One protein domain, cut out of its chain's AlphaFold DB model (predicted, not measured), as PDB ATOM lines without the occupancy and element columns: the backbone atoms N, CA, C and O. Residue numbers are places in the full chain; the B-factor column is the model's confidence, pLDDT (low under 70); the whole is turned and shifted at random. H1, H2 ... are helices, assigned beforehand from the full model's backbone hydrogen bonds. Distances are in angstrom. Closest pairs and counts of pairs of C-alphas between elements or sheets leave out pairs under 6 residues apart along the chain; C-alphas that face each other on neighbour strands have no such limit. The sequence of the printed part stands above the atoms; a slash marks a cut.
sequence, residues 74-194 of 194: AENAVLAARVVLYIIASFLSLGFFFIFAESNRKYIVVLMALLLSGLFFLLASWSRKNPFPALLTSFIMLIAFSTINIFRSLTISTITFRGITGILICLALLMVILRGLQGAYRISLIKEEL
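This is residues 74 to 194 of the 194 residues of an uncharacterized protein of Parafilimonas terrae (UniProt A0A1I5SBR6). Two long helical hairpins, H1 with H2 and H3 with H4, make the two arms of a V, joined near one end, where the first part of H1 packs on H4 and the last part of H2 packs on H3. Away from that junction the hairpins spread apart, and the last residues of H4, 189 to 193, stick out past the junction together with Leu 194. The printed part has 121 residues with four named helices, in the order H1, H2, H3, H4, and no named strand; the class is all helix. The whole is only just compact, close to loose, with a radius of gyration of the C-alphas of 16.3 A, and its outline is elongated, 57 by 31 by 18 A.

H1 is residues 74 to 102, 43.0 A from first to last C-alpha, beginning at C-alpha 74 at (-7.504, 14.016, 34.904). H2 is residues 107 to 126, 28.2 A long. H3 is residues 131 to 156, 37.3 A long, and its C-alpha 156 is at (-30.610, -4.764, 7.953). H4, the longest helix by residues, is residues 161 to 193, 48.9 A long, ending at C-alpha 193 at (3.011, 7.326, 45.016).

The four helices form an up and down bundle, each running against the one before it in the chain. H1 and H2 form a helical hairpin and touch at a shallow tilt of 18 degrees, with their closest C-alphas, Ala 89 and Ser 117, 4.6 A apart. H2 touches H3 with residues 120 to 126 alone, at a shallow tilt of 31 degrees; the closest C-alphas, Leu 123 and Ala 134, are 5.5 A apart, and these two helices are also a hairpin. H3 and H4 form a third hairpin and touch at a shallow tilt of 17 degrees, with the C-alphas of Phe 132 and Ala 184 closest at 5.1 A. H1 touches H4 with residues 74 to 84 alone, opposite ways at a steep tilt of 39 degrees; the C-alphas of Ala 74 and Gly 183 are closest at 4.1 A. H1 and H3 are close but not clearly touching, with the C-alphas of Val 78 and Pro 131 closest at 7.2 A. H2 and H4 are apart. In H1, H2 and H4 every O i to N i+4 pair is within hydrogen-bond range; in H3 21 of 22 are.

The C-alphas of Asn 104 and Leu 194 are the two farthest apart, at 57.8 A, and both lie in stretches that stand free, residues 101 to 106 and 189 to 194. The printed part has no cut, ends at the chain's last residue, and its three links are tight. The mean pLDDT of the printed part is 90.8, with residues 156 to 159 under 70.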
ATOM      1  N   ALA A  74      -7.072  15.403  34.778       94.56
ATOM      2  CA  ALA A  74      -7.504  14.016  34.904       94.56
ATOM      3  C   ALA A  74      -8.861  13.907  35.621       94.56
ATOM      4  O   ALA A  74      -9.739  13.184  35.149       94.56
ATOM      5  N   GLU A  75      -9.075  14.676  36.692       95.31
ATOM      6  CA  GLU A  75     -10.346  14.727  37.423       95.31
ATOM      7  C   GLU A  75     -11.483  15.229  36.533       95.31
ATOM      8  O   GLU A  75     -12.539  14.599  36.463       95.31
ATOM      9  N   ASN A  76     -11.246  16.295  35.767       96.25
ATOM     10  CA  ASN A  76     -12.222  16.819  34.814       96.25
ATOM     11  C   ASN A  76     -12.599  15.788  33.738       96.25
ATOM     12  O   ASN A  76     -13.769  15.688  33.366       96.25
ATOM     13  N   ALA A  77     -11.647  14.978  33.261       95.44
ATOM     14  CA  ALA A  77     -11.936  13.895  32.316       95.44
ATOM     15  C   ALA A  77     -12.809  12.791  32.943       95.44
ATOM     16  O   ALA A  77     -13.739  12.297  32.300       95.44
ATOM     17  N   VAL A  78     -12.557  12.434  34.207       96.62
ATOM     18  CA  VAL A  78     -13.385  11.479  34.966       96.62
ATOM     19  C   VAL A  78     -14.795  12.031  35.190       96.62
ATOM     20  O   VAL A  78     -15.774  11.302  35.014       96.62
ATOM     21  N   LEU A  79     -14.921  13.318  35.529       97.06
ATOM     22  CA  LEU A  79     -16.213  13.990  35.683       97.06
ATOM     23  C   LEU A  79     -17.003  13.993  34.372       97.06
ATOM     24  O   LEU A  79     -18.182  13.643  34.381       97.06
ATOM     25  N   ALA A  80     -16.359  14.305  33.245       96.75
ATOM     26  CA  ALA A  80     -16.996  14.261  31.932       96.75
ATOM     27  C   ALA A  80     -17.518  12.852  31.596       96.75
ATOM     28  O   ALA A  80     -18.672  12.703  31.192       96.75
ATOM     29  N   ALA A  81     -16.719  11.807  31.832       96.81
ATOM     30  CA  ALA A  81     -17.155  10.426  31.619       96.81
ATOM     31  C   ALA A  81     -18.330  10.035  32.534       96.81
ATOM     32  O   ALA A  81     -19.281   9.398  32.081       96.81
ATOM     33  N   ARG A  82     -18.325  10.476  33.799       97.19
ATOM     34  CA  ARG A  82     -19.444  10.262  34.732       97.19
ATOM     35  C   ARG A  82     -20.732  10.927  34.245       97.19
ATOM     36  O   ARG A  82     -21.795  10.314  34.312       97.19
ATOM     37  N   VAL A  83     -20.645  12.165  33.760       97.31
ATOM     38  CA  VAL A  83     -21.790  12.889  33.187       97.31
ATOM     39  C   VAL A  83     -22.341  12.132  31.980       97.31
ATOM     40  O   VAL A  83     -23.550  11.939  31.889       97.31
ATOM     41  N   VAL A  84     -21.472  11.612  31.107       96.69
ATOM     42  CA  VAL A  84     -21.893  10.779  29.970       96.69
ATOM     43  C   VAL A  84     -22.636   9.518  30.421       96.69
ATOM     44  O   VAL A  84     -23.671   9.202  29.838       96.69
ATOM     45  N   LEU A  85     -22.191   8.831  31.478       95.69
ATOM     46  CA  LEU A  85     -22.921   7.673  32.014       95.69
ATOM     47  C   LEU A  85     -24.328   8.049  32.504       95.69
ATOM     48  O   LEU A  85     -25.283   7.319  32.233       95.69
ATOM     49  N   TYR A  86     -24.482   9.202  33.164       97.50
ATOM     50  CA  TYR A  86     -25.802   9.709  33.554       97.50
ATOM     51  C   TYR A  86     -26.676  10.065  32.346       97.50
ATOM     52  O   TYR A  86     -27.874   9.777  32.365       97.50
ATOM     53  N   ILE A  87     -26.098  10.645  31.289       96.31
ATOM     54  CA  ILE A  87     -26.818  10.944  30.042       96.31
ATOM     55  C   ILE A  87     -27.308   9.646  29.390       96.31
ATOM     56  O   ILE A  87     -28.480   9.561  29.027       96.31
ATOM     57  N   ILE A  88     -26.458   8.618  29.299       94.81
ATOM     58  CA  ILE A  88     -26.827   7.310  28.735       94.81
ATOM     59  C   ILE A  88     -27.955   6.668  29.553       94.81
ATOM     60  O   ILE A  88     -28.958   6.253  28.978       94.81
ATOM     61  N   ALA A  89     -27.839   6.635  30.884       95.94
ATOM     62  CA  ALA A  89     -28.885   6.093  31.757       95.94
ATOM     63  C   ALA A  89     -30.216   6.857  31.604       95.94
ATOM     64  O   ALA A  89     -31.288   6.259  31.502       95.94
ATOM     65  N   SER A  90     -30.155   8.186  31.514       95.38
ATOM     66  CA  SER A  90     -31.342   9.026  31.314       95.38
ATOM     67  C   SER A  90     -31.991   8.760  29.955       95.38
ATOM     68  O   SER A  90     -33.206   8.588  29.875       95.38
ATOM     69  N   PHE A  91     -31.189   8.647  28.894       94.12
ATOM     70  CA  PHE A  91     -31.677   8.346  27.549       94.12
ATOM     71  C   PHE A  91     -32.313   6.952  27.461       94.12
ATOM     72  O   PHE A  91     -33.383   6.800  26.874       94.12
ATOM     73  N   LEU A  92     -31.713   5.941  28.102       92.56
ATOM     74  CA  LEU A  92     -32.288   4.593  28.192       92.56
ATOM     75  C   LEU A  92     -33.617   4.589  28.962       92.56
ATOM     76  O   LEU A  92     -34.567   3.924  28.549       92.56
ATOM     77  N   SER A  93     -33.706   5.370  30.041       92.38
ATOM     78  CA  SER A  93     -34.940   5.530  30.824       92.38
ATOM     79  C   SER A  93     -36.045   6.229  30.028       92.38
ATOM     80  O   SER A  93     -37.210   5.842  30.109       92.38
ATOM     81  N   LEU A  94     -35.693   7.227  29.215       93.19
ATOM     82  CA  LEU A  94     -36.648   7.893  28.329       93.19
ATOM     83  C   LEU A  94     -37.139   6.943  27.226       93.19
ATOM     84  O   LEU A  94     -38.332   6.899  26.929       93.19
ATOM     85  N   GLY A  95     -36.237   6.128  26.668       87.38
ATOM     86  CA  GLY A  95     -36.590   5.070  25.722       87.38
ATOM     87  C   GLY A  95     -37.564   4.050  26.319       87.38
ATOM     88  O   GLY A  95     -38.505   3.640  25.641       87.38
ATOM     89  N   PHE A  96     -37.398   3.697  27.597       88.50
ATOM     90  CA  PHE A  96     -38.354   2.866  28.336       88.50
ATOM     91  C   PHE A  96     -39.764   3.475  28.329       88.50
ATOM     92  O   PHE A  96     -40.716   2.771  27.994       88.50
ATOM     93  N   PHE A  97     -39.897   4.772  28.628       87.06
ATOM     94  CA  PHE A  97     -41.201   5.439  28.693       87.06
ATOM     95  C   PHE A  97     -41.918   5.423  27.335       87.06
ATOM     96  O   PHE A  97     -43.110   5.129  27.264       87.06
ATOM     97  N   PHE A  98     -41.174   5.654  26.249       89.38
ATOM     98  CA  PHE A  98     -41.726   5.631  24.894       89.38
ATOM     99  C   PHE A  98     -42.210   4.231  24.483       89.38
ATOM    100  O   PHE A  98     -43.328   4.076  23.997       89.38
ATOM    101  N   ILE A  99     -41.407   3.189  24.732       87.69
ATOM    102  CA  ILE A  99     -41.776   1.800  24.399       87.69
ATOM    103  C   ILE A  99     -42.971   1.332  25.237       87.69
ATOM    104  O   ILE A  99     -43.819   0.591  24.736       87.69
ATOM    105  N   PHE A 100     -43.032   1.747  26.504       86.94
ATOM    106  CA  PHE A 100     -44.131   1.410  27.404       86.94
ATOM    107  C   PHE A 100     -45.460   2.016  26.933       86.94
ATOM    108  O   PHE A 100     -46.474   1.322  26.942       86.94
ATOM    109  N   ALA A 101     -45.449   3.265  26.455       86.56
ATOM    110  CA  ALA A 101     -46.648   3.947  25.967       86.56
ATOM    111  C   ALA A 101     -47.273   3.282  24.724       86.56
ATOM    112  O   ALA A 101     -48.482   3.362  24.525       86.56
ATOM    113  N   GLU A 102     -46.469   2.619  23.890       86.56
ATOM    114  CA  GLU A 102     -46.910   2.104  22.587       86.56
ATOM    115  C   GLU A 102     -47.273   0.604  22.595       86.56
ATOM    116  O   GLU A 102     -47.730   0.073  21.584       86.56
ATOM    117  N   SER A 103     -47.033  -0.155  23.676       70.81
ATOM    118  CA  SER A 103     -47.057  -1.629  23.585       70.81
ATOM    119  C   SER A 103     -47.802  -2.377  24.687       70.81
ATOM    120  O   SER A 103     -47.358  -2.450  25.824       70.81
ATOM    121  N   ASN A 104     -48.820  -3.142  24.269       75.38
ATOM    122  CA  ASN A 104     -49.576  -4.074  25.117       75.38
ATOM    123  C   ASN A 104     -48.865  -5.422  25.409       75.38
ATOM    124  O   ASN A 104     -49.386  -6.214  26.193       75.38
ATOM    125  N   ARG A 105     -47.709  -5.745  24.786       77.75
ATOM    126  CA  ARG A 105     -47.033  -7.068  24.942       77.75
ATOM    127  C   ARG A 105     -45.492  -7.073  24.969       77.75
ATOM    128  O   ARG A 105     -44.895  -8.140  24.866       77.75
ATOM    129  N   LYS A 106     -44.806  -5.930  25.111       86.00
ATOM    130  CA  LYS A 106     -43.320  -5.866  25.066       86.00
ATOM    131  C   LYS A 106     -42.649  -5.801  26.449       86.00
ATOM    132  O   LYS A 106     -41.571  -5.227  26.586       86.00
ATOM    133  N   TYR A 107     -43.251  -6.419  27.466       87.69
ATOM    134  CA  TYR A 107     -42.787  -6.336  28.859       87.69
ATOM    135  C   TYR A 107     -41.330  -6.782  29.059       87.69
ATOM    136  O   TYR A 107     -40.600  -6.152  29.816       87.69
ATOM    137  N   ILE A 108     -40.872  -7.810  28.335       89.25
ATOM    138  CA  ILE A 108     -39.494  -8.319  28.450       89.25
ATOM    139  C   ILE A 108     -38.468  -7.269  27.992       89.25
ATOM    140  O   ILE A 108     -37.463  -7.050  28.663       89.25
ATOM    141  N   VAL A 109     -38.722  -6.585  26.871       88.38
ATOM    142  CA  VAL A 109     -37.806  -5.560  26.332       88.38
ATOM    143  C   VAL A 109     -37.739  -4.357  27.269       88.38
ATOM    144  O   VAL A 109     -36.659  -3.842  27.550       88.38
ATOM    145  N   VAL A 110     -38.898  -3.951  27.784       90.06
ATOM    146  CA  VAL A 110     -39.049  -2.864  28.756       90.06
ATOM    147  C   VAL A 110     -38.281  -3.180  30.045       90.06
ATOM    148  O   VAL A 110     -37.511  -2.342  30.514       90.06
ATOM    149  N   LEU A 111     -38.413  -4.401  30.576       91.38
ATOM    150  CA  LEU A 111     -37.689  -4.853  31.767       91.38
ATOM    151  C   LEU A 111     -36.168  -4.844  31.554       91.38
ATOM    152  O   LEU A 111     -35.432  -4.335  32.397       91.38
ATOM    153  N   MET A 112     -35.689  -5.351  30.414       91.56
ATOM    154  CA  MET A 112     -34.256  -5.353  30.094       91.56
ATOM    155  C   MET A 112     -33.688  -3.933  29.960       91.56
ATOM    156  O   MET A 112     -32.594  -3.660  30.455       91.56
ATOM    157  N   ALA A 113     -34.431  -3.013  29.337       90.94
ATOM    158  CA  ALA A 113     -34.028  -1.610  29.225       90.94
ATOM    159  C   ALA A 113     -33.968  -0.916  30.597       90.94
ATOM    160  O   ALA A 113     -33.022  -0.173  30.868       90.94
ATOM    161  N   LEU A 114     -34.935  -1.200  31.477       93.62
ATOM    162  CA  LEU A 114     -34.967  -0.689  32.848       93.62
ATOM    163  C   LEU A 114     -33.754  -1.177  33.657       93.62
ATOM    164  O   LEU A 114     -33.071  -0.371  34.287       93.62
ATOM    165  N   LEU A 115     -33.455  -2.480  33.600       95.50
ATOM    166  CA  LEU A 115     -32.295  -3.065  34.276       95.50
ATOM    167  C   LEU A 115     -30.984  -2.459  33.767       95.50
ATOM    168  O   LEU A 115     -30.129  -2.081  34.568       95.50
ATOM    169  N   LEU A 116     -30.837  -2.312  32.448       94.06
ATOM    170  CA  LEU A 116     -29.637  -1.732  31.850       94.06
ATOM    171  C   LEU A 116     -29.458  -0.261  32.244       94.06
ATOM    172  O   LEU A 116     -28.355   0.152  32.602       94.06
ATOM    173  N   SER A 117     -30.540   0.520  32.232       95.75
ATOM    174  CA  SER A 117     -30.526   1.900  32.719       95.75
ATOM    175  C   SER A 117     -30.097   1.980  34.189       95.75
ATOM    176  O   SER A 117     -29.184   2.737  34.533       95.75
ATOM    177  N   GLY A 118     -30.692   1.142  35.045       96.25
ATOM    178  CA  GLY A 118     -30.347   1.058  36.463       96.25
ATOM    179  C   GLY A 118     -28.876   0.703  36.690       96.25
ATOM    180  O   GLY A 118     -28.219   1.324  37.526       96.25
ATOM    181  N   LEU A 119     -28.324  -0.221  35.898       96.88
ATOM    182  CA  LEU A 119     -26.902  -0.571  35.931       96.88
ATOM    183  C   LEU A 119     -26.007   0.620  35.571       96.88
ATOM    184  O   LEU A 119     -25.066   0.911  36.309       96.88
ATOM    185  N   PHE A 120     -26.301   1.347  34.489       96.62
ATOM    186  CA  PHE A 120     -25.522   2.537  34.122       96.62
ATOM    187  C   PHE A 120     -25.617   3.643  35.179       96.62
ATOM    188  O   PHE A 120     -24.609   4.288  35.482       96.62
ATOM    189  N   PHE A 121     -26.785   3.828  35.795       97.50
ATOM    190  CA  PHE A 121     -26.967   4.781  36.889       97.50
ATOM    191  C   PHE A 121     -26.173   4.383  38.146       97.50
ATOM    192  O   PHE A 121     -25.505   5.224  38.757       97.50
ATOM    193  N   LEU A 122     -26.190   3.096  38.508       97.25
ATOM    194  CA  LEU A 122     -25.398   2.550  39.613       97.25
ATOM    195  C   LEU A 122     -23.899   2.704  39.354       97.25
ATOM    196  O   LEU A 122     -23.185   3.162  40.244       97.25
ATOM    197  N   LEU A 123     -23.428   2.405  38.142       96.12
ATOM    198  CA  LEU A 123     -22.032   2.602  37.737       96.12
ATOM    199  C   LEU A 123     -21.628   4.080  37.817       96.12
ATOM    200  O   LEU A 123     -20.579   4.407  38.380       96.12
ATOM    201  N   ALA A 124     -22.482   4.990  37.339       96.19
ATOM    202  CA  ALA A 124     -22.257   6.429  37.449       96.19
ATOM    203  C   ALA A 124     -22.155   6.882  38.917       96.19
ATOM    204  O   ALA A 124     -21.249   7.645  39.266       96.19
ATOM    205  N   SER A 125     -23.024   6.373  39.796       97.25
ATOM    206  CA  SER A 125     -22.984   6.661  41.237       97.25
ATOM    207  C   SER A 125     -21.741   6.068  41.914       97.25
ATOM    208  O   SER A 125     -21.035   6.759  42.655       97.25
ATOM    209  N   TRP A 126     -21.409   4.813  41.602       97.50
ATOM    210  CA  TRP A 126     -20.262   4.101  42.165       97.50
ATOM    211  C   TRP A 126     -18.925   4.733  41.763       97.50
ATOM    212  O   TRP A 126     -17.998   4.787  42.578       97.50
ATOM    213  N   SER A 127     -18.862   5.339  40.571       96.75
ATOM    214  CA  SER A 127     -17.691   6.082  40.085       96.75
ATOM    215  C   SER A 127     -17.287   7.277  40.961       96.75
ATOM    216  O   SER A 127     -16.208   7.839  40.769       96.75
ATOM    217  N   ARG A 128     -18.130   7.702  41.916       94.94
ATOM    218  CA  ARG A 128     -17.769   8.723  42.915       94.94
ATOM    219  C   ARG A 128     -16.761   8.204  43.933       94.94
ATOM    220  O   ARG A 128     -15.899   8.965  44.350       94.94
ATOM    221  N   LYS A 129     -16.878   6.931  44.326       95.12
ATOM    222  CA  LYS A 129     -15.991   6.300  45.313       95.12
ATOM    223  C   LYS A 129     -14.790   5.648  44.637       95.12
ATOM    224  O   LYS A 129     -13.664   5.873  45.055       95.12
ATOM    225  N   ASN A 130     -15.041   4.878  43.576       95.19
ATOM    226  CA  ASN A 130     -14.014   4.120  42.864       95.19
ATOM    227  C   ASN A 130     -14.132   4.373  41.350       95.19
ATOM    228  O   ASN A 130     -14.779   3.591  40.647       95.19
ATOM    229  N   PRO A 131     -13.552   5.472  40.826       95.12
ATOM    230  CA  PRO A 131     -13.735   5.867  39.429       95.12
ATOM    231  C   PRO A 131     -13.139   4.854  38.449       95.12
ATOM    232  O   PRO A 131     -13.764   4.560  37.437       95.12
ATOM    233  N   PHE A 132     -11.969   4.284  38.758       95.81
ATOM    234  CA  PHE A 132     -11.278   3.353  37.866       95.81
ATOM    235  C   PHE A 132     -12.086   2.073  37.568       95.81
ATOM    236  O   PHE A 132     -12.433   1.867  36.401       95.81
ATOM    237  N   PRO A 133     -12.478   1.245  38.561       96.56
ATOM    238  CA  PRO A 133     -13.233   0.020  38.279       96.56
ATOM    239  C   PRO A 133     -14.637   0.300  37.717       96.56
ATOM    240  O   PRO A 133     -15.114  -0.444  36.858       96.56
ATOM    241  N   ALA A 134     -15.296   1.387  38.135       96.81
ATOM    242  CA  ALA A 134     -16.614   1.757  37.612       96.81
ATOM    243  C   ALA A 134     -16.562   2.175  36.129       96.81
ATOM    244  O   ALA A 134     -17.399   1.752  35.331       96.81
ATOM    245  N   LEU A 135     -15.562   2.972  35.732       96.56
ATOM    246  CA  LEU A 135     -15.390   3.359  34.331       96.56
ATOM    247  C   LEU A 135     -14.973   2.167  33.468       96.56
ATOM    248  O   LEU A 135     -15.528   1.995  32.385       96.56
ATOM    249  N   LEU A 136     -14.075   1.310  33.962       96.94
ATOM    250  CA  LEU A 136     -13.637   0.109  33.249       96.94
ATOM    251  C   LEU A 136     -14.807  -0.843  32.953       96.94
ATOM    252  O   LEU A 136     -14.981  -1.287  31.821       96.94
ATOM    253  N   THR A 137     -15.648  -1.115  33.952       97.06
ATOM    254  CA  THR A 137     -16.836  -1.970  33.784       97.06
ATOM    255  C   THR A 137     -17.856  -1.350  32.831       97.06
ATOM    256  O   THR A 137     -18.363  -2.039  31.944       97.06
ATOM    257  N   SER A 138     -18.104  -0.040  32.934       96.69
ATOM    258  CA  SER A 138     -18.986   0.668  31.997       96.69
ATOM    259  C   SER A 138     -18.464   0.649  30.555       96.69
ATOM    260  O   SER A 138     -19.246   0.516  29.615       96.69
ATOM    261  N   PHE A 139     -17.143   0.715  30.376       97.12
ATOM    262  CA  PHE A 139     -16.491   0.644  29.075       97.12
ATOM    263  C   PHE A 139     -16.678  -0.734  28.429       97.12
ATOM    264  O   PHE A 139     -17.098  -0.815  27.275       97.12
ATOM    265  N   ILE A 140     -16.462  -1.812  29.189       97.00
ATOM    266  CA  ILE A 140     -16.692  -3.189  28.724       97.00
ATOM    267  C   ILE A 140     -18.164  -3.389  28.333       97.00
ATOM    268  O   ILE A 140     -18.450  -3.905  27.252       97.00
ATOM    269  N   MET A 141     -19.098  -2.923  29.169       95.75
ATOM    270  CA  MET A 141     -20.538  -2.987  28.883       95.75
ATOM    271  C   MET A 141     -20.909  -2.231  27.603       95.75
ATOM    272  O   MET A 141     -21.689  -2.731  26.790       95.75
ATOM    273  N   LEU A 142     -20.341  -1.041  27.391       94.00
ATOM    274  CA  LEU A 142     -20.606  -0.250  26.191       94.00
ATOM    275  C   LEU A 142     -20.022  -0.865  24.933       94.00
ATOM    276  O   LEU A 142     -20.685  -0.813  23.899       94.00
ATOM    277  N   ILE A 143     -18.833  -1.466  25.004       94.94
ATOM    278  CA  ILE A 143     -18.288  -2.230  23.879       94.94
ATOM    279  C   ILE A 143     -19.233  -3.381  23.541       94.94
ATOM    280  O   ILE A 143     -19.642  -3.498  22.389       94.94
ATOM    281  N   ALA A 144     -19.640  -4.183  24.528       94.69
ATOM    282  CA  ALA A 144     -20.534  -5.317  24.301       94.69
ATOM    283  C   ALA A 144     -21.858  -4.879  23.649       94.69
ATOM    284  O   ALA A 144     -22.270  -5.430  22.626       94.69
ATOM    285  N   PHE A 145     -22.489  -3.834  24.189       91.62
ATOM    286  CA  PHE A 145     -23.727  -3.283  23.642       91.62
ATOM    287  C   PHE A 145     -23.539  -2.692  22.236       91.62
ATOM    288  O   PHE A 145     -24.371  -2.909  21.352       91.62
ATOM    289  N   SER A 146     -22.433  -1.983  22.001       91.62
ATOM    290  CA  SER A 146     -22.109  -1.407  20.692       91.62
ATOM    291  C   SER A 146     -21.907  -2.495  19.645       91.62
ATOM    292  O   SER A 146     -22.467  -2.383  18.559       91.62
ATOM    293  N   THR A 147     -21.196  -3.575  19.970       91.62
ATOM    294  CA  THR A 147     -20.983  -4.708  19.060       91.62
ATOM    295  C   THR A 147     -22.306  -5.356  18.653       91.62
ATOM    296  O   THR A 147     -22.534  -5.578  17.464       91.62
ATOM    297  N   ILE A 148     -23.217  -5.585  19.607       90.75
ATOM    298  CA  ILE A 148     -24.553  -6.138  19.321       90.75
ATOM    299  C   ILE A 148     -25.344  -5.199  18.395       90.75
ATOM    300  O   ILE A 148     -25.959  -5.654  17.427       90.75
ATOM    301  N   ASN A 149     -25.318  -3.889  18.659       86.50
ATOM    302  CA  ASN A 149     -26.027  -2.909  17.832       86.50
ATOM    303  C   ASN A 149     -25.436  -2.779  16.429       86.50
ATOM    304  O   ASN A 149     -26.193  -2.698  15.462       86.50
ATOM    305  N   ILE A 150     -24.109  -2.785  16.303       87.12
ATOM    306  CA  ILE A 150     -23.425  -2.754  15.007       87.12
ATOM    307  C   ILE A 150     -23.810  -3.997  14.209       87.12
ATOM    308  O   ILE A 150     -24.258  -3.865  13.074       87.12
ATOM    309  N   PHE A 151     -23.746  -5.188  14.808       87.75
ATOM    310  CA  PHE A 151     -24.109  -6.433  14.128       87.75
ATOM    311  C   PHE A 151     -25.570  -6.436  13.648       87.75
ATOM    312  O   PHE A 151     -25.873  -6.825  12.517       87.75
ATOM    313  N   ARG A 152     -26.485  -5.909  14.469       83.25
ATOM    314  CA  ARG A 152     -27.886  -5.702  14.074       83.25
ATOM    315  C   ARG A 152     -28.028  -4.687  12.934       83.25
ATOM    316  O   ARG A 152     -28.846  -4.884  12.043       83.25
ATOM    317  N   SER A 153     -27.258  -3.602  12.945       80.06
ATOM    318  CA  SER A 153     -27.311  -2.589  11.883       80.06
ATOM    319  C   SER A 153     -26.772  -3.125  10.554       80.06
ATOM    320  O   SER A 153     -27.333  -2.815   9.503       80.06
ATOM    321  N   LEU A 154     -25.711  -3.936  10.596       79.44
ATOM    322  CA  LEU A 154     -25.077  -4.519   9.411       79.44
ATOM    323  C   LEU A 154     -25.991  -5.509   8.679       79.44
ATOM    324  O   LEU A 154     -25.929  -5.602   7.459       79.44
ATOM    325  N   THR A 155     -26.856  -6.221   9.402       78.00
ATOM    326  CA  THR A 155     -27.765  -7.213   8.805       78.00
ATOM    327  C   THR A 155     -28.962  -6.592   8.086       78.00
ATOM    328  O   THR A 155     -29.526  -7.230   7.203       78.00
ATOM    329  N   ILE A 156     -29.354  -5.361   8.432       68.12
ATOM    330  CA  ILE A 156     -30.610  -4.764   7.953       68.12
ATOM    331  C   ILE A 156     -30.366  -3.588   6.999       68.12
ATOM    332  O   ILE A 156     -31.141  -3.400   6.062       68.12
ATOM    333  N   SER A 157     -29.347  -2.749   7.219       56.31
ATOM    334  CA  SER A 157     -29.224  -1.474   6.491       56.31
ATOM    335  C   SER A 157     -27.833  -0.841   6.622       56.31
ATOM    336  O   SER A 157     -27.628   0.078   7.416       56.31
ATOM    337  N   THR A 158     -26.861  -1.282   5.823       57.56
ATOM    338  CA  THR A 158     -25.505  -0.691   5.792       57.56
ATOM    339  C   THR A 158     -25.434   0.680   5.108       57.56
ATOM    340  O   THR A 158     -24.442   1.383   5.272       57.56
ATOM    341  N   ILE A 159     -26.478   1.094   4.378       62.47
ATOM    342  CA  ILE A 159     -26.439   2.271   3.484       62.47
ATOM    343  C   ILE A 159     -27.311   3.436   4.000       62.47
ATOM    344  O   ILE A 159     -27.297   4.537   3.456       62.47
ATOM    345  N   THR A 160     -28.078   3.251   5.078       77.81
ATOM    346  CA  THR A 160     -28.965   4.309   5.582       77.81
ATOM    347  C   THR A 160     -28.201   5.293   6.471       77.81
ATOM    348  O   THR A 160     -27.499   4.892   7.399       77.81
ATOM    349  N   PHE A 161     -28.423   6.596   6.267       81.38
ATOM    350  CA  PHE A 161     -27.878   7.694   7.088       81.38
ATOM    351  C   PHE A 161     -28.047   7.474   8.609       81.38
ATOM    352  O   PHE A 161     -27.195   7.849   9.420       81.38
ATOM    353  N   ARG A 162     -29.124   6.785   9.008       79.31
ATOM    354  CA  ARG A 162     -29.433   6.436  10.402       79.31
ATOM    355  C   ARG A 162     -28.464   5.414  11.020       79.31
ATOM    356  O   ARG A 162     -28.208   5.478  12.218       79.31
ATOM    357  N   GLY A 163     -27.919   4.490  10.228       81.00
ATOM    358  CA  GLY A 163     -26.939   3.508  10.703       81.00
ATOM    359  C   GLY A 163     -25.582   4.158  10.982       81.00
ATOM    360  O   GLY A 163     -25.020   3.996  12.064       81.00
ATOM    361  N   ILE A 164     -25.101   4.977  10.040       85.00
ATOM    362  CA  ILE A 164     -23.807   5.673  10.144       85.00
ATOM    363  C   ILE A 164     -23.782   6.617  11.352       85.00
ATOM    364  O   ILE A 164     -22.829   6.608  12.132       85.00
ATOM    365  N   THR A 165     -24.850   7.397  11.546       87.06
ATOM    366  CA  THR A 165     -24.972   8.310  12.695       87.06
ATOM    367  C   THR A 165     -24.950   7.565  14.031       87.06
ATOM    368  O   THR A 165     -24.272   8.008  14.956       87.06
ATOM    369  N   GLY A 166     -25.599   6.399  14.124       86.88
ATOM    370  CA  GLY A 166     -25.543   5.552  15.318       86.88
ATOM    371  C   GLY A 166     -24.128   5.065  15.644       86.88
ATOM    372  O   GLY A 166     -23.686   5.175  16.787       86.88
ATOM    373  N   ILE A 167     -23.386   4.590  14.638       88.62
ATOM    374  CA  ILE A 167     -21.999   4.124  14.813       88.62
ATOM    375  C   ILE A 167     -21.090   5.275  15.265       88.62
ATOM    376  O   ILE A 167     -20.290   5.100  16.187       88.62
ATOM    377  N   LEU A 168     -21.236   6.459  14.662       91.50
ATOM    378  CA  LEU A 168     -20.447   7.642  15.010       91.50
ATOM    379  C   LEU A 168     -20.707   8.079  16.459       91.50
ATOM    380  O   LEU A 168     -19.757   8.341  17.198       91.50
ATOM    381  N   ILE A 169     -21.971   8.086  16.896       92.06
ATOM    382  CA  ILE A 169     -22.336   8.389  18.288       92.06
ATOM    383  C   ILE A 169     -21.719   7.363  19.246       92.06
ATOM    384  O   ILE A 169     -21.106   7.757  20.238       92.06
ATOM    385  N   CYS A 170     -21.813   6.063  18.949       90.81
ATOM    386  CA  CYS A 170     -21.195   5.019  19.775       90.81
ATOM    387  C   CYS A 170     -19.674   5.208  19.894       90.81
ATOM    388  O   CYS A 170     -19.134   5.151  21.000       90.81
ATOM    389  N   LEU A 171     -18.984   5.498  18.786       93.00
ATOM    390  CA  LEU A 171     -17.548   5.795  18.793       93.00
ATOM    391  C   LEU A 171     -17.219   7.036  19.630       93.00
ATOM    392  O   LEU A 171     -16.279   7.006  20.424       93.00
ATOM    393  N   ALA A 172     -18.003   8.108  19.504       95.19
ATOM    394  CA  ALA A 172     -17.816   9.318  20.298       95.19
ATOM    395  C   ALA A 172     -17.966   9.039  21.805       95.19
ATOM    396  O   ALA A 172     -17.126   9.472  22.597       95.19
ATOM    397  N   LEU A 173     -18.977   8.259  22.201       94.81
ATOM    398  CA  LEU A 173     -19.186   7.850  23.596       94.81
ATOM    399  C   LEU A 173     -18.013   7.018  24.130       94.81
ATOM    400  O   LEU A 173     -17.510   7.297  25.223       94.81
ATOM    401  N   LEU A 174     -17.533   6.046  23.348       95.19
ATOM    402  CA  LEU A 174     -16.366   5.237  23.711       95.19
ATOM    403  C   LEU A 174     -15.115   6.103  23.892       95.19
ATOM    404  O   LEU A 174     -14.396   5.930  24.873       95.19
ATOM    405  N   MET A 175     -14.881   7.076  23.008       96.56
ATOM    406  CA  MET A 175     -13.739   7.991  23.108       96.56
ATOM    407  C   MET A 175     -13.789   8.862  24.369       96.56
ATOM    408  O   MET A 175     -12.753   9.087  25.003       96.56
ATOM    409  N   VAL A 176     -14.972   9.339  24.766       96.25
ATOM    410  CA  VAL A 176     -15.123  10.122  26.004       96.25
ATOM    411  C   VAL A 176     -14.856   9.258  27.236       96.25
ATOM    412  O   VAL A 176     -14.129   9.686  28.136       96.25
ATOM    413  N   ILE A 177     -15.368   8.026  27.270       95.62
ATOM    414  CA  ILE A 177     -15.148   7.118  28.404       95.62
ATOM    415  C   ILE A 177     -13.696   6.647  28.473       95.62
ATOM    416  O   ILE A 177     -13.140   6.607  29.566       95.62
ATOM    417  N   LEU A 178     -13.043   6.389  27.336       96.56
ATOM    418  CA  LEU A 178     -11.610   6.083  27.281       96.56
ATOM    419  C   LEU A 178     -10.761   7.211  27.872       96.56
ATOM    420  O   LEU A 178      -9.853   6.950  28.662       96.56
ATOM    421  N   ARG A 179     -11.078   8.470  27.547       96.12
ATOM    422  CA  ARG A 179     -10.410   9.633  28.154       96.12
ATOM    423  C   ARG A 179     -10.634   9.690  29.665       96.12
ATOM    424  O   ARG A 179      -9.687   9.955  30.404       96.12
ATOM    425  N   GLY A 180     -11.852   9.404  30.126       96.31
ATOM    426  CA  GLY A 180     -12.152   9.292  31.554       96.31
ATOM    427  C   GLY A 180     -11.369   8.171  32.240       96.31
ATOM    428  O   GLY A 180     -10.817   8.383  33.316       96.31
ATOM    429  N   LEU A 181     -11.258   7.004  31.601       96.81
ATOM    430  CA  LEU A 181     -10.532   5.845  32.119       96.81
ATOM    431  C   LEU A 181      -9.029   6.128  32.253       96.81
ATOM    432  O   LEU A 181      -8.441   5.833  33.292       96.81
ATOM    433  N   GLN A 182      -8.420   6.766  31.247       95.94
ATOM    434  CA  GLN A 182      -7.025   7.219  31.314       95.94
ATOM    435  C   GLN A 182      -6.805   8.236  32.442       95.94
ATOM    436  O   GLN A 182      -5.782   8.188  33.124       95.94
ATOM    437  N   GLY A 183      -7.763   9.144  32.656       95.12
ATOM    438  CA  GLY A 183      -7.739  10.080  33.780       95.12
ATOM    439  C   GLY A 183      -7.787   9.359  35.128       95.12
ATOM    440  O   GLY A 183      -6.939   9.603  35.983       95.12
ATOM    441  N   ALA A 184      -8.717   8.416  35.289       95.69
ATOM    442  CA  ALA A 184      -8.860   7.634  36.515       95.69
ATOM    443  C   ALA A 184      -7.600   6.817  36.839       95.69
ATOM    444  O   ALA A 184      -7.181   6.801  37.993       95.69
ATOM    445  N   TYR A 185      -6.975   6.203  35.828       95.56
ATOM    446  CA  TYR A 185      -5.726   5.451  35.985       95.56
ATOM    447  C   TYR A 185      -4.559   6.332  36.460       95.56
ATOM    448  O   TYR A 185      -3.775   5.944  37.321       95.56
ATOM    449  N   ARG A 186      -4.444   7.557  35.931       93.31
ATOM    450  CA  ARG A 186      -3.404   8.498  36.378       93.31
ATOM    451  C   ARG A 186      -3.609   8.933  37.824       93.31
ATOM    452  O   ARG A 186      -2.637   9.059  38.556       93.31
ATOM    453  N   ILE A 187      -4.858   9.158  38.229       92.88
ATOM    454  CA  ILE A 187      -5.185   9.542  39.608       92.88
ATOM    455  C   ILE A 187      -4.866   8.396  40.572       92.88
ATOM    456  O   ILE A 187      -4.312   8.657  41.636       92.88
ATOM    457  N   SER A 188      -5.178   7.142  40.216       92.62
ATOM    458  CA  SER A 188      -4.838   5.996  41.070       92.62
ATOM    459  C   SER A 188      -3.331   5.836  41.231       92.62
ATOM    460  O   SER A 188      -2.880   5.669  42.355       92.62
ATOM    461  N   LEU A 189      -2.561   5.988  40.148       92.12
ATOM    462  CA  LEU A 189      -1.100   5.902  40.202       92.12
ATOM    463  C   LEU A 189      -0.498   6.972  41.125       92.12
ATOM    464  O   LEU A 189       0.299   6.663  42.000       92.12
ATOM    465  N   ILE A 190      -0.936   8.229  40.989       88.75
ATOM    466  CA  ILE A 190      -0.439   9.328  41.835       88.75
ATOM    467  C   ILE A 190      -0.820   9.115  43.305       88.75
ATOM    468  O   ILE A 190      -0.085   9.529  44.193       88.75
ATOM    469  N   LYS A 191      -1.962   8.475  43.577       86.94
ATOM    470  CA  LYS A 191      -2.395   8.160  44.942       86.94
ATOM    471  C   LYS A 191      -1.591   7.020  45.575       86.94
ATOM    472  O   LYS A 191      -1.530   6.962  46.791       86.94
ATOM    473  N   GLU A 192      -1.020   6.121  44.776       87.69
ATOM    474  CA  GLU A 192      -0.116   5.065  45.257       87.69
ATOM    475  C   GLU A 192       1.308   5.589  45.507       87.69
ATOM    476  O   GLU A 192       2.024   5.035  46.335       87.69
ATOM    477  N   GLU A 193       1.714   6.658  44.815       81.12
ATOM    478  CA  GLU A 193       3.011   7.326  45.016       81.12
ATOM    479  C   GLU A 193       3.049   8.279  46.229       81.12
ATOM    480  O   GLU A 193       4.136   8.713  46.619       81.12
ATOM    481  N   LEU A 194       1.889   8.647  46.788       75.19
ATOM    482  CA  LEU A 194       1.727   9.570  47.924       75.19
ATOM    483  C   LEU A 194       1.465   8.817  49.230       75.19
ATOM    484  O   LEU A 194       2.070   9.220  50.248       75.19
TER     485      LEU A 194